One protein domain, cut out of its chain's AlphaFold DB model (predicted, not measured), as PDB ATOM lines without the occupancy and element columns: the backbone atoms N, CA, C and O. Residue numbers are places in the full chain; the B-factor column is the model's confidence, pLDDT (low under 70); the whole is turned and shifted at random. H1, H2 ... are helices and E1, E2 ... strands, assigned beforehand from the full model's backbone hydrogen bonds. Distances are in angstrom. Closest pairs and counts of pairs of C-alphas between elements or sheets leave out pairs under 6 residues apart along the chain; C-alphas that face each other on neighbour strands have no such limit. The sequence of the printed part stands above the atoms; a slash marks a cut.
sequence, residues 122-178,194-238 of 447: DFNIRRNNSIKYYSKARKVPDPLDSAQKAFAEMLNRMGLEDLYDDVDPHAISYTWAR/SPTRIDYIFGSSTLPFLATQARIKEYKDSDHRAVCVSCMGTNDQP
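This is residues 122 to 178 and 194 to 238 of the 447 residues of an uncharacterized protein of Capsaspora owczarzaki (strain ATCC 30864) (UniProt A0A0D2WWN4). Little of this domain is regular: a long two-strand hairpin, E3 and E4, makes one side, helix H1 the opposite side, and between them lie loops, the small antiparallel pair E1 and E2, and short H2, which packs on E3. The 102 printed residues hold H1, E1, H2, E2, E3, E4 in that order, a mixed class with 40 residues in named elements. The whole is compact, radius of gyration of the C-alphas 14.5 A, spans 46 by 35 by 22 A.

E3, residues 209 to 217, measures 22.4 A from C-alpha 209 at (-12.175, 7.615, 74.572) and bends by 58 degrees at residue 212. E4, residues 226 to 233, measures 21.9 A, ending at (-11.775, 3.744, 73.026). H2 is residues 163 to 167, E1 160 to 162, E2 202 to 204. H1, residues 146 to 157, measures 16.3 A.

In the hairpin, N 230 and O 213 are within hydrogen-bond range, 2.7 A. H2 and E3 come closest at the C-alphas of Tyr 164 and Ala 214, 5.4 A. Between E1 and E2, N 203 and O 161 are 2.8 A apart. H1 is apart from E3 and E4. H1 has every O i to N i+4 pair within range; H2 has 0 of 1, and 1 of 2 O i to N i+3 pairs.

The farthest C-alphas, Arg 138 and Pro 238, are 47.7 A apart. Residues 179 to 193 are not printed, a gap of 8.0 A between C-alphas 178 and 194. Of the links printed whole, none is long. Confidence is under 70 at 20 residues, among them 135 to 142 and 234 to 238.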
ATOM      1  N   ASP A 122      -3.848  11.317  93.686       80.75
ATOM      2  CA  ASP A 122      -4.324  12.060  94.850       80.75
ATOM      3  C   ASP A 122      -3.829  13.509  94.745       80.75
ATOM      4  O   ASP A 122      -2.642  13.807  94.912       80.75
ATOM      5  N   PHE A 123      -4.745  14.426  94.451       79.56
ATOM      6  CA  PHE A 123      -4.424  15.838  94.269       79.56
ATOM      7  C   PHE A 123      -4.449  16.622  95.586       79.56
ATOM      8  O   PHE A 123      -4.099  17.802  95.584       79.56
ATOM      9  N   ASN A 124      -4.856  16.001  96.705       80.75
ATOM     10  CA  ASN A 124      -4.986  16.636  98.021       80.75
ATOM     11  C   ASN A 124      -5.807  17.945  98.023       80.75
ATOM     12  O   ASN A 124      -5.697  18.773  98.928       80.75
ATOM     13  N   ILE A 125      -6.654  18.141  97.010       81.12
ATOM     14  CA  ILE A 125      -7.471  19.337  96.818       81.12
ATOM     15  C   ILE A 125      -8.857  18.948  96.310       81.12
ATOM     16  O   ILE A 125      -9.014  18.026  95.514       81.12
ATOM     17  N   ARG A 126      -9.888  19.655  96.775       83.25
ATOM     18  CA  ARG A 126     -11.270  19.447  96.320       83.25
ATOM     19  C   ARG A 126     -11.573  20.364  95.148       83.25
ATOM     20  O   ARG A 126     -11.323  21.562  95.251       83.25
ATOM     21  N   ARG A 127     -12.210  19.848  94.096       76.06
ATOM     22  CA  ARG A 127     -12.628  20.655  92.940       76.06
ATOM     23  C   ARG A 127     -13.688  21.699  93.300       76.06
ATOM     24  O   ARG A 127     -13.662  22.803  92.765       76.06
ATOM     25  N   ASN A 128     -14.615  21.364  94.198       73.88
ATOM     26  CA  ASN A 128     -15.591  22.315  94.720       73.88
ATOM     27  C   ASN A 128     -16.043  21.978  96.153       73.88
ATOM     28  O   ASN A 128     -15.678  20.943  96.708       73.88
ATOM     29  N   ASN A 129     -16.851  22.868  96.738       65.38
ATOM     30  CA  ASN A 129     -17.419  22.722  98.083       65.38
ATOM     31  C   ASN A 129     -18.860  22.178  98.070       65.38
ATOM     32  O   ASN A 129     -19.607  22.393  99.021       65.38
ATOM     33  N   SER A 130     -19.284  21.514  96.991       68.19
ATOM     34  CA  SER A 130     -20.609  20.892  96.925       68.19
ATOM     35  C   SER A 130     -20.646  19.576  97.703       68.19
ATOM     36  O   SER A 130     -19.613  18.942  97.942       68.19
ATOM     37  N   ILE A 131     -21.858  19.130  98.046       61.91
ATOM     38  CA  ILE A 131     -22.077  17.892  98.810       61.91
ATOM     39  C   ILE A 131     -21.474  16.656  98.134       61.91
ATOM     40  O   ILE A 131     -21.077  15.707  98.809       61.91
ATOM     41  N   LYS A 132     -21.317  16.716  96.807       68.69
ATOM     42  CA  LYS A 132     -20.670  15.692  95.991       68.69
ATOM     43  C   LYS A 132     -19.212  15.446  96.384       68.69
ATOM     44  O   LYS A 132     -18.771  14.305  96.333       68.69
ATOM     45  N   TYR A 133     -18.501  16.493  96.793       64.69
ATOM     46  CA  TYR A 133     -17.061  16.472  97.072       64.69
ATOM     47  C   TYR A 133     -16.736  16.665  98.556       64.69
ATOM     48  O   TYR A 133     -15.591  16.467  98.974       64.69
ATOM     49  N   TYR A 134     -17.733  17.061  99.355       72.62
ATOM     50  CA  TYR A 134     -17.587  17.296 100.782       72.62
ATOM     51  C   TYR A 134     -18.893  17.051 101.544       72.62
ATOM     52  O   TYR A 134     -19.863  17.784 101.381       72.62
ATOM     53  N   SER A 135     -18.912  16.059 102.435       66.88
ATOM     54  CA  SER A 135     -20.132  15.698 103.190       66.88
ATOM     55  C   SER A 135     -20.631  16.769 104.168       66.88
ATOM     56  O   SER A 135     -21.802  16.756 104.532       66.88
ATOM     57  N   LYS A 136     -19.778  17.725 104.560       63.34
ATOM     58  CA  LYS A 136     -20.135  18.882 105.406       63.34
ATOM     59  C   LYS A 136     -20.579  20.113 104.607       63.34
ATOM     60  O   LYS A 136     -20.717  21.193 105.180       63.34
ATOM     61  N   ALA A 137     -20.763  19.989 103.292       60.59
ATOM     62  CA  ALA A 137     -21.232  21.093 102.465       60.59
ATOM     63  C   ALA A 137     -22.607  21.589 102.937       60.59
ATOM     64  O   ALA A 137     -23.537  20.806 103.138       60.59
ATOM     65  N   ARG A 138     -22.747  22.908 103.094       60.62
ATOM     66  CA  ARG A 138     -24.043  23.544 103.361       60.62
ATOM     67  C   ARG A 138     -24.910  23.488 102.094       60.62
ATOM     68  O   ARG A 138     -24.396  23.309 100.991       60.62
ATOM     69  N   LYS A 139     -26.228  23.709 102.232       58.03
ATOM     70  CA  LYS A 139     -27.165  23.820 101.086       58.03
ATOM     71  C   LYS A 139     -26.704  24.844 100.034       58.03
ATOM     72  O   LYS A 139     -27.045  24.703  98.866       58.03
ATOM     73  N   VAL A 140     -25.917  25.837 100.453       61.03
ATOM     74  CA  VAL A 140     -25.186  26.766  99.586       61.03
ATOM     75  C   VAL A 140     -23.687  26.505  99.778       61.03
ATOM     76  O   VAL A 140     -23.210  26.667 100.902       61.03
ATOM     77  N   PRO A 141     -22.945  26.075  98.742       63.44
ATOM     78  CA  PRO A 141     -21.508  25.835  98.845       63.44
ATOM     79  C   PRO A 141     -20.754  27.110  99.230       63.44
ATOM     80  O   PRO A 141     -20.994  28.168  98.646       63.44
ATOM     81  N   ASP A 142     -19.811  27.005 100.165       68.25
ATOM     82  CA  ASP A 142     -18.902  28.112 100.468       68.25
ATOM     83  C   ASP A 142     -18.082  28.478  99.210       68.25
ATOM     84  O   ASP A 142     -17.763  27.584  98.408       68.25
ATOM     85  N   PRO A 143     -17.699  29.757  99.022       73.62
ATOM     86  CA  PRO A 143     -16.841  30.166  97.915       73.62
ATOM     87  C   PRO A 143     -15.556  29.335  97.850       73.62
ATOM     88  O   PRO A 143     -14.990  28.966  98.879       73.62
ATOM     89  N   LEU A 144     -15.080  29.060  96.633       78.06
ATOM     90  CA  LEU A 144     -13.808  28.363  96.433       78.06
ATOM     91  C   LEU A 144     -12.650  29.180  97.015       78.06
ATOM     92  O   LEU A 144     -12.567  30.396  96.785       78.06
ATOM     93  N   ASP A 145     -11.739  28.509  97.715       81.00
ATOM     94  CA  ASP A 145     -10.483  29.120  98.140       81.00
ATOM     95  C   ASP A 145      -9.560  29.402  96.932       81.00
ATOM     96  O   ASP A 145      -9.840  29.026  95.787       81.00
ATOM     97  N   SER A 146      -8.466  30.130  97.161       76.81
ATOM     98  CA  SER A 146      -7.539  30.520  96.092       76.81
ATOM     99  C   SER A 146      -6.865  29.323  95.416       76.81
ATOM    100  O   SER A 146      -6.639  29.363  94.206       76.81
ATOM    101  N   ALA A 147      -6.585  28.249  96.157       73.00
ATOM    102  CA  ALA A 147      -5.982  27.040  95.613       73.00
ATOM    103  C   ALA A 147      -6.988  26.269  94.748       73.00
ATOM    104  O   ALA A 147      -6.641  25.817  93.658       73.00
ATOM    105  N   GLN A 148      -8.244  26.170  95.188       80.31
ATOM    106  CA  GLN A 148      -9.330  25.527  94.450       80.31
ATOM    107  C   GLN A 148      -9.626  26.266  93.142       80.31
ATOM    108  O   GLN A 148      -9.810  25.629  92.104       80.31
ATOM    109  N   LYS A 149      -9.617  27.606  93.166       80.56
ATOM    110  CA  LYS A 149      -9.751  28.438  91.959       80.56
ATOM    111  C   LYS A 149      -8.603  28.204  90.984       80.56
ATOM    112  O   LYS A 149      -8.857  27.875  89.830       80.56
ATOM    113  N   ALA A 150      -7.359  28.285  91.459       76.06
ATOM    114  CA  ALA A 150      -6.181  28.048  90.626       76.06
ATOM    115  C   ALA A 150      -6.169  26.628  90.030       76.06
ATOM    116  O   ALA A 150      -5.807  26.437  88.869       76.06
ATOM    117  N   PHE A 151      -6.606  25.629  90.800       79.75
ATOM    118  CA  PHE A 151      -6.735  24.252  90.333       79.75
ATOM    119  C   PHE A 151      -7.810  24.111  89.249       79.75
ATOM    120  O   PHE A 151      -7.543  23.525  88.202       79.75
ATOM    121  N   ALA A 152      -8.992  24.702  89.441       82.06
ATOM    122  CA  ALA A 152     -10.053  24.702  88.435       82.06
ATOM    123  C   ALA A 152      -9.631  25.425  87.142       82.06
ATOM    124  O   ALA A 152      -9.840  24.903  86.048       82.06
ATOM    125  N   GLU A 153      -8.985  26.588  87.253       80.81
ATOM    126  CA  GLU A 153      -8.432  27.328  86.111       80.81
ATOM    127  C   GLU A 153      -7.373  26.515  85.362       80.81
ATOM    128  O   GLU A 153      -7.364  26.481  84.129       80.81
ATOM    129  N   MET A 154      -6.501  25.813  86.090       83.50
ATOM    130  CA  MET A 154      -5.495  24.933  85.506       83.50
ATOM    131  C   MET A 154      -6.136  23.788  84.709       83.50
ATOM    132  O   MET A 154      -5.715  23.547  83.576       83.50
ATOM    133  N   LEU A 155      -7.140  23.105  85.268       82.75
ATOM    134  CA  LEU A 155      -7.862  22.028  84.577       82.75
ATOM    135  C   LEU A 155      -8.540  22.544  83.302       82.75
ATOM    136  O   LEU A 155      -8.362  21.955  82.237       82.75
ATOM    137  N   ASN A 156      -9.221  23.692  83.388       84.50
ATOM    138  CA  ASN A 156      -9.875  24.329  82.243       84.50
ATOM    139  C   ASN A 156      -8.867  24.700  81.146       84.50
ATOM    140  O   ASN A 156      -9.080  24.391  79.976       84.50
ATOM    141  N   ARG A 157      -7.731  25.308  81.515       82.38
ATOM    142  CA  ARG A 157      -6.670  25.684  80.567       82.38
ATOM    143  C   ARG A 157      -6.064  24.474  79.853       82.38
ATOM    144  O   ARG A 157      -5.641  24.597  78.708       82.38
ATOM    145  N   MET A 158      -6.001  23.325  80.525       77.69
ATOM    146  CA  MET A 158      -5.494  22.074  79.952       77.69
ATOM    147  C   MET A 158      -6.573  21.254  79.224       77.69
ATOM    148  O   MET A 158      -6.250  20.201  78.676       77.69
ATOM    149  N   GLY A 159      -7.832  21.710  79.204       81.69
ATOM    150  CA  GLY A 159      -8.948  20.960  78.620       81.69
ATOM    151  C   GLY A 159      -9.146  19.599  79.292       81.69
ATOM    152  O   GLY A 159      -9.332  18.593  78.603       81.69
ATOM    153  N   LEU A 160      -9.000  19.563  80.620       84.75
ATOM    154  CA  LEU A 160      -9.119  18.354  81.423       84.75
ATOM    155  C   LEU A 160     -10.480  18.274  82.099       84.75
ATOM    156  O   LEU A 160     -10.883  19.167  82.847       84.75
ATOM    157  N   GLU A 161     -11.138  17.150  81.874       87.56
ATOM    158  CA  GLU A 161     -12.449  16.820  82.407       87.56
ATOM    159  C   GLU A 161     -12.327  15.628  83.345       87.56
ATOM    160  O   GLU A 161     -11.398  14.827  83.261       87.56
ATOM    161  N   ASP A 162     -13.220  15.563  84.319       88.56
ATOM    162  CA  ASP A 162     -13.156  14.565  85.373       88.56
ATOM    163  C   ASP A 162     -13.995  13.366  84.963       88.56
ATOM    164  O   ASP A 162     -15.220  13.423  84.985       88.56
ATOM    165  N   LEU A 163     -13.328  12.267  84.621       88.44
ATOM    166  CA  LEU A 163     -13.983  11.123  83.995       88.44
ATOM    167  C   LEU A 163     -14.995  10.428  84.901       88.44
ATOM    168  O   LEU A 163     -15.840   9.675  84.425       88.44
ATOM    169  N   TYR A 164     -14.890  10.622  86.214       89.06
ATOM    170  CA  TYR A 164     -15.905  10.122  87.130       89.06
ATOM    171  C   TYR A 164     -17.203  10.930  86.997       89.06
ATOM    172  O   TYR A 164     -18.294  10.364  86.990       89.06
ATOM    173  N   ASP A 165     -17.072  12.250  86.864       87.31
ATOM    174  CA  ASP A 165     -18.191  13.175  86.710       87.31
ATOM    175  C   ASP A 165     -18.856  13.060  85.338       87.31
ATOM    176  O   ASP A 165     -20.065  13.259  85.252       87.31
ATOM    177  N   ASP A 166     -18.099  12.673  84.310       85.62
ATOM    178  CA  ASP A 166     -18.632  12.409  82.969       85.62
ATOM    179  C   ASP A 166     -19.621  11.233  82.955       85.62
ATOM    180  O   ASP A 166     -20.562  11.218  82.161       85.62
ATOM    181  N   VAL A 167     -19.420  10.241  83.831       86.56
ATOM    182  CA  VAL A 167     -20.305   9.070  83.942       86.56
ATOM    183  C   VAL A 167     -21.459   9.331  84.905       86.56
ATOM    184  O   VAL A 167     -22.591   8.950  84.615       86.56
ATOM    185  N   ASP A 168     -21.182   9.953  86.054       82.69
ATOM    186  CA  ASP A 168     -22.207  10.278  87.046       82.69
ATOM    187  C   ASP A 168     -21.992  11.685  87.649       82.69
ATOM    188  O   ASP A 168     -21.277  11.872  88.651       82.69
ATOM    189  N   PRO A 169     -22.623  12.720  87.062       81.75
ATOM    190  CA  PRO A 169     -22.450  14.098  87.500       81.75
ATOM    191  C   PRO A 169     -23.109  14.380  88.858       81.75
ATOM    192  O   PRO A 169     -22.758  15.376  89.497       81.75
ATOM    193  N   HIS A 170     -23.986  13.506  89.359       76.50
ATOM    194  CA  HIS A 170     -24.741  13.738  90.593       76.50
ATOM    195  C   HIS A 170     -24.378  12.778  91.732       76.50
ATOM    196  O   HIS A 170     -24.709  13.067  92.883       76.50
ATOM    197  N   ALA A 171     -23.646  11.693  91.458       79.44
ATOM    198  CA  ALA A 171     -23.191  10.771  92.491       79.44
ATOM    199  C   ALA A 171     -22.301  11.446  93.529       79.44
ATOM    200  O   ALA A 171     -21.206  11.944  93.245       79.44
ATOM    201  N   ILE A 172     -22.741  11.349  94.779       77.69
ATOM    202  CA  ILE A 172     -21.916  11.650  95.937       77.69
ATOM    203  C   ILE A 172     -20.744  10.670  95.947       77.69
ATOM    204  O   ILE A 172     -20.921   9.454  95.999       77.69
ATOM    205  N   SER A 173     -19.537  11.210  95.860       78.00
ATOM    206  CA  SER A 173     -18.326  10.440  95.621       78.00
ATOM    207  C   SER A 173     -17.254  10.967  96.549       78.00
ATOM    208  O   SER A 173     -16.774  12.070  96.357       78.00
ATOM    209  N   TYR A 174     -16.885  10.193  97.563       86.25
ATOM    210  CA  TYR A 174     -15.792  10.536  98.472       86.25
ATOM    211  C   TYR A 174     -14.673   9.531  98.305       86.25
ATOM    212  O   TYR A 174     -14.941   8.335  98.189       86.25
ATOM    213  N   THR A 175     -13.440  10.012  98.309       88.00
ATOM    214  CA  THR A 175     -12.256   9.184  98.077       88.00
ATOM    215  C   THR A 175     -11.324   9.173  99.267       88.00
ATOM    216  O   THR A 175     -10.515   8.269  99.352       88.00
ATOM    217  N   TRP A 176     -11.486  10.089 100.218       87.69
ATOM    218  CA  TRP A 176     -10.703  10.128 101.440       87.69
ATOM    219  C   TRP A 176     -11.601  10.324 102.658       87.69
ATOM    220  O   TRP A 176     -12.510  11.164 102.661       87.69
ATOM    221  N   ALA A 177     -11.341   9.548 103.703       82.75
ATOM    222  CA  ALA A 177     -11.976   9.693 105.001       82.75
ATOM    223  C   ALA A 177     -10.966   9.348 106.091       82.75
ATOM    224  O   ALA A 177     -10.391   8.262 106.094       82.75
ATOM    225  N   ARG A 178     -10.767  10.253 107.052       72.44
ATOM    226  CA  ARG A 178      -9.859   9.981 108.167       72.44
ATOM    227  C   ARG A 178     -10.406   8.812 109.003       72.44
ATOM    228  O   ARG A 178     -11.579   8.868 109.373       72.44
ATOM    229  N   SER A 194     -15.110  15.416 108.002       69.75
ATOM    230  CA  SER A 194     -16.009  14.929 106.969       69.75
ATOM    231  C   SER A 194     -15.269  14.342 105.773       69.75
ATOM    232  O   SER A 194     -14.305  14.965 105.322       69.75
ATOM    233  N   PRO A 195     -15.739  13.212 105.211       80.50
ATOM    234  CA  PRO A 195     -15.164  12.646 104.000       80.50
ATOM    235  C   PRO A 195     -15.124  13.664 102.856       80.50
ATOM    236  O   PRO A 195     -16.047  14.475 102.685       80.50
ATOM    237  N   THR A 196     -14.035  13.611 102.090       84.88
ATOM    238  CA  THR A 196     -13.746  14.492 100.956       84.88
ATOM    239  C   THR A 196     -13.399  13.684  99.712       84.88
ATOM    240  O   THR A 196     -13.073  12.497  99.767       84.88
ATOM    241  N   ARG A 197     -13.470  14.341  98.557       87.81
ATOM    242  CA  ARG A 197     -12.947  13.814  97.301       87.81
ATOM    243  C   ARG A 197     -11.723  14.589  96.860       87.81
ATOM    244  O   ARG A 197     -11.814  15.777  96.544       87.81
ATOM    245  N   ILE A 198     -10.595  13.899  96.865       86.81
ATOM    246  CA  ILE A 198      -9.275  14.444  96.533       86.81
ATOM    247  C   ILE A 198      -8.543  13.609  95.474       86.81
ATOM    248  O   ILE A 198      -7.574  14.084  94.886       86.81
ATOM    249  N   ASP A 199      -9.063  12.420  95.163       86.94
ATOM    250  CA  ASP A 199      -8.552  11.532  94.125       86.94
ATOM    251  C   ASP A 199      -9.384  11.690  92.846       86.94
ATOM    252  O   ASP A 199     -10.620  11.606  92.872       86.94
ATOM    253  N   TYR A 200      -8.709  11.918  91.719       87.44
ATOM    254  CA  TYR A 200      -9.354  12.196  90.434       87.44
ATOM    255  C   TYR A 200      -8.712  11.404  89.299       87.44
ATOM    256  O   TYR A 200      -7.509  11.127  89.298       87.44
ATOM    257  N   ILE A 201      -9.526  11.092  88.292       88.81
ATOM    258  CA  ILE A 201      -9.069  10.577  87.002       88.81
ATOM    259  C   ILE A 201      -9.492  11.592  85.953       88.81
ATOM    260  O   ILE A 201     -10.670  11.668  85.616       88.81
ATOM    261  N   PHE A 202      -8.538  12.369  85.447       87.00
ATOM    262  CA  PHE A 202      -8.827  13.351  84.410       87.00
ATOM    263  C   PHE A 202      -8.624  12.763  83.013       87.00
ATOM    264  O   PHE A 202      -7.632  12.085  82.738       87.00
ATOM    265  N   GLY A 203      -9.562  13.046  82.120       83.44
ATOM    266  CA  GLY A 203      -9.437  12.827  80.690       83.44
ATOM    267  C   GLY A 203      -9.169  14.141  79.984       83.44
ATOM    268  O   GLY A 203      -9.573  15.200  80.448       83.44
ATOM    269  N   SER A 204      -8.477  14.078  78.851       82.62
ATOM    270  CA  SER A 204      -8.427  15.222  77.946       82.62
ATOM    271  C   SER A 204      -9.589  15.119  76.972       82.62
ATOM    272  O   SER A 204      -9.758  14.066  76.355       82.62
ATOM    273  N   SER A 205     -10.297  16.225  76.754       70.50
ATOM    274  CA  SER A 205     -11.336  16.341  75.718       70.50
ATOM    275  C   SER A 205     -10.817  16.048  74.302       70.50
ATOM    276  O   SER A 205     -11.585  15.784  73.380       70.50
ATOM    277  N   THR A 206      -9.494  16.058  74.115       71.38
ATOM    278  CA  THR A 206      -8.839  15.750  72.838       71.38
ATOM    279  C   THR A 206      -8.555  14.262  72.622       71.38
ATOM    280  O   THR A 206      -8.139  13.880  71.524       71.38
ATOM    281  N   LEU A 207      -8.742  13.409  73.638       68.50
ATOM    282  CA  LEU A 207      -8.474  11.978  73.525       68.50
ATOM    283  C   LEU A 207      -9.726  11.201  73.090       68.50
ATOM    284  O   LEU A 207     -10.806  11.411  73.632       68.50
ATOM    285  N   PRO A 208      -9.593  10.255  72.139       70.81
ATOM    286  CA  PRO A 208     -10.715   9.508  71.580       70.81
ATOM    287  C   PRO A 208     -11.103   8.334  72.493       70.81
ATOM    288  O   PRO A 208     -10.937   7.163  72.139       70.81
ATOM    289  N   PHE A 209     -11.570   8.620  73.706       75.56
ATOM    290  CA  PHE A 209     -12.175   7.615  74.572       75.56
ATOM    291  C   PHE A 209     -13.368   8.193  75.329       75.56
ATOM    292  O   PHE A 209     -13.406   9.374  75.646       75.56
ATOM    293  N   LEU A 210     -14.336   7.330  75.618       83.19
ATOM    294  CA  LEU A 210     -15.543   7.643  76.368       83.19
ATOM    295  C   LEU A 210     -15.504   6.890  77.697       83.19
ATOM    296  O   LEU A 210     -15.323   5.669  77.702       83.19
ATOM    297  N   ALA A 211     -15.674   7.587  78.816       86.88
ATOM    298  CA  ALA A 211     -15.893   6.933  80.100       86.88
ATOM    299  C   ALA A 211     -17.279   6.259  80.091       86.88
ATOM    300  O   ALA A 211     -18.283   6.897  79.793       86.88
ATOM    301  N   THR A 212     -17.338   4.955  80.360       88.44
ATOM    302  CA  THR A 212     -18.580   4.159  80.301       88.44
ATOM    303  C   THR A 212     -19.075   3.728  81.672       88.44
ATOM    304  O   THR A 212     -20.266   3.497  81.859       88.44
ATOM    305  N   GLN A 213     -18.167   3.591  82.637       89.62
ATOM    306  CA  GLN A 213     -18.506   3.218  84.003       89.62
ATOM    307  C   GLN A 213     -17.543   3.888  84.973       89.62
ATOM    308  O   GLN A 213     -16.334   3.864  84.755       89.62
ATOM    309  N   ALA A 214     -18.060   4.391  86.087       90.12
ATOM    310  CA  ALA A 214     -17.269   4.913  87.183       90.12
ATOM    311  C   ALA A 214     -17.761   4.309  88.506       90.12
ATOM    312  O   ALA A 214     -18.953   4.077  88.688       90.12
ATOM    313  N   ARG A 215     -16.838   3.982  89.412       90.56
ATOM    314  CA  ARG A 215     -17.157   3.492  90.762       90.56
ATOM    315  C   ARG A 215     -16.040   3.831  91.735       90.56
ATOM    316  O   ARG A 215     -14.869   3.821  91.362       90.56
ATOM    317  N   ILE A 216     -16.401   4.049  92.990       88.06
ATOM    318  CA  ILE A 216     -15.450   4.172  94.094       88.06
ATOM    319  C   ILE A 216     -15.473   2.870  94.888       88.06
ATOM    320  O   ILE A 216     -16.536   2.411  95.301       88.06
ATOM    321  N   LYS A 217     -14.304   2.258  95.075       88.19
ATOM    322  CA  LYS A 217     -14.143   1.022  95.846       88.19
ATOM    323  C   LYS A 217     -13.445   1.298  97.167       88.19
ATOM    324  O   LYS A 217     -12.374   1.895  97.191       88.19
ATOM    325  N   GLU A 218     -14.027   0.811  98.250       83.75
ATOM    326  CA  GLU A 218     -13.397   0.863  99.566       83.75
ATOM    327  C   GLU A 218     -12.236  -0.128  99.661       83.75
ATOM    328  O   GLU A 218     -12.285  -1.225  99.097       83.75
ATOM    329  N   TYR A 219     -11.197   0.268 100.393       78.12
ATOM    330  CA  TYR A 219     -10.072  -0.588 100.731       78.12
ATOM    331  C   TYR A 219      -9.906  -0.586 102.247       78.12
ATOM    332  O   TYR A 219      -9.873   0.477 102.856       78.12
ATOM    333  N   LYS A 220      -9.851  -1.771 102.863       73.81
ATOM    334  CA  LYS A 220      -9.900  -1.896 104.331       73.81
ATOM    335  C   LYS A 220      -8.673  -1.307 105.029       73.81
ATOM    336  O   LYS A 220      -8.791  -0.843 106.155       73.81
ATOM    337  N   ASP A 221      -7.538  -1.288 104.338       77.69
ATOM    338  CA  ASP A 221      -6.242  -0.902 104.904       77.69
ATOM    339  C   ASP A 221      -5.784   0.496 104.454       77.69
ATOM    340  O   ASP A 221      -4.596   0.809 104.499       77.69
ATOM    341  N   SER A 222      -6.709   1.331 103.971       80.00
ATOM    342  CA  SER A 222      -6.416   2.681 103.487       80.00
ATOM    343  C   SER A 222      -7.497   3.660 103.931       80.00
ATOM    344  O   SER A 222      -8.683   3.339 103.927       80.00
ATOM    345  N   ASP A 223      -7.092   4.881 104.270       81.38
ATOM    346  CA  ASP A 223      -7.992   6.025 104.438       81.38
ATOM    347  C   ASP A 223      -8.468   6.596 103.089       81.38
ATOM    348  O   ASP A 223      -9.376   7.431 103.049       81.38
ATOM    349  N   HIS A 224      -7.912   6.086 101.982       87.31
ATOM    350  CA  HIS A 224      -8.372   6.337 100.621       87.31
ATOM    351  C   HIS A 224      -9.222   5.193 100.049       87.31
ATOM    352  O   HIS A 224      -8.960   4.003 100.250       87.31
ATOM    353  N   ARG A 225     -10.199   5.563  99.223       88.56
ATOM    354  CA  ARG A 225     -11.007   4.679  98.383       88.56
ATOM    355  C   ARG A 225     -10.529   4.781  96.936       88.56
ATOM    356  O   ARG A 225     -10.289   5.869  96.420       88.56
ATOM    357  N   ALA A 226     -10.442   3.648  96.249       86.19
ATOM    358  CA  ALA A 226      -9.967   3.585  94.875       86.19
ATOM    359  C   ALA A 226     -11.019   4.116  93.891       86.19
ATOM    360  O   ALA A 226     -12.115   3.557  93.774       86.19
ATOM    361  N   VAL A 227     -10.661   5.144  93.124       88.31
ATOM    362  CA  VAL A 227     -11.457   5.614  91.984       88.31
ATOM    363  C   VAL A 227     -11.207   4.690  90.799       88.31
ATOM    364  O   VAL A 227     -10.076   4.513  90.354       88.31
ATOM    365  N   CYS A 228     -12.264   4.072  90.285       89.12
ATOM    366  CA  CYS A 228     -12.200   3.183  89.134       89.12
ATOM    367  C   CYS A 228     -13.047   3.771  88.007       89.12
ATOM    368  O   CYS A 228     -14.261   3.883  88.165       89.12
ATOM    369  N   VAL A 229     -12.434   4.058  86.861       87.38
ATOM    370  CA  VAL A 229     -13.148   4.440  85.638       87.38
ATOM    371  C   VAL A 229     -12.852   3.413  84.548       87.38
ATOM    372  O   VAL A 229     -11.705   3.018  84.345       87.38
ATOM    373  N   SER A 230     -13.897   2.950  83.868       88.62
ATOM    374  CA  SER A 230     -13.801   2.135  82.659       88.62
ATOM    375  C   SER A 230     -13.998   3.045  81.461       88.62
ATOM    376  O   SER A 230     -15.001   3.752  81.388       88.62
ATOM    377  N   CYS A 231     -13.050   3.018  80.530       84.12
ATOM    378  CA  CYS A 231     -13.116   3.803  79.305       84.12
ATOM    379  C   CYS A 231     -13.215   2.874  78.096       84.12
ATOM    380  O   CYS A 231     -12.486   1.884  78.002       84.12
ATOM    381  N   MET A 232     -14.071   3.228  77.146       80.12
ATOM    382  CA  MET A 232     -14.124   2.625  75.822       80.12
ATOM    383  C   MET A 232     -13.371   3.531  74.850       80.12
ATOM    384  O   MET A 232     -13.662   4.721  74.761       80.12
ATOM    385  N   GLY A 233     -12.386   2.997  74.127       71.00
ATOM    386  CA  GLY A 233     -11.775   3.744  73.026       71.00
ATOM    387  C   GLY A 233     -12.824   3.994  71.943       71.00
ATOM    388  O   GLY A 233     -13.517   3.060  71.555       71.00
ATOM    389  N   THR A 234     -12.954   5.230  71.457       62.59
ATOM    390  CA  THR A 234     -13.876   5.558  70.350       62.59
ATOM    391  C   THR A 234     -13.290   5.205  68.984       62.59
ATOM    392  O   THR A 234     -13.980   5.247  67.972       62.59
ATOM    393  N   ASN A 235     -12.016   4.819  68.959       55.53
ATOM    394  CA  ASN A 235     -11.354   4.271  67.797       55.53
ATOM    395  C   ASN A 235     -11.248   2.749  67.941       55.53
ATOM    396  O   ASN A 235     -10.478   2.268  68.773       55.53
ATOM    397  N   ASP A 236     -11.871   2.012  67.016       51.81
ATOM    398  CA  ASP A 236     -11.573   0.604  66.681       51.81
ATOM    399  C   ASP A 236     -10.122   0.399  66.189       51.81
ATOM    400  O   ASP A 236      -9.767  -0.633  65.615       51.81
ATOM    401  N   GLN A 237      -9.250   1.393  66.379       52.88
ATOM    402  CA  GLN A 237      -7.844   1.283  66.056       52.88
ATOM    403  C   GLN A 237      -7.245   0.215  66.969       52.88
ATOM    404  O   GLN A 237      -7.253   0.382  68.197       52.88
ATOM    405  N   PRO A 238      -6.718  -0.884  66.406       52.25
ATOM    406  CA  PRO A 238      -6.098  -1.922  67.201       52.25
ATOM    407  C   PRO A 238      -5.009  -1.269  68.046       52.25
ATOM    408  O   PRO A 238      -4.116  -0.601  67.516       52.25
TER     409      PRO A 238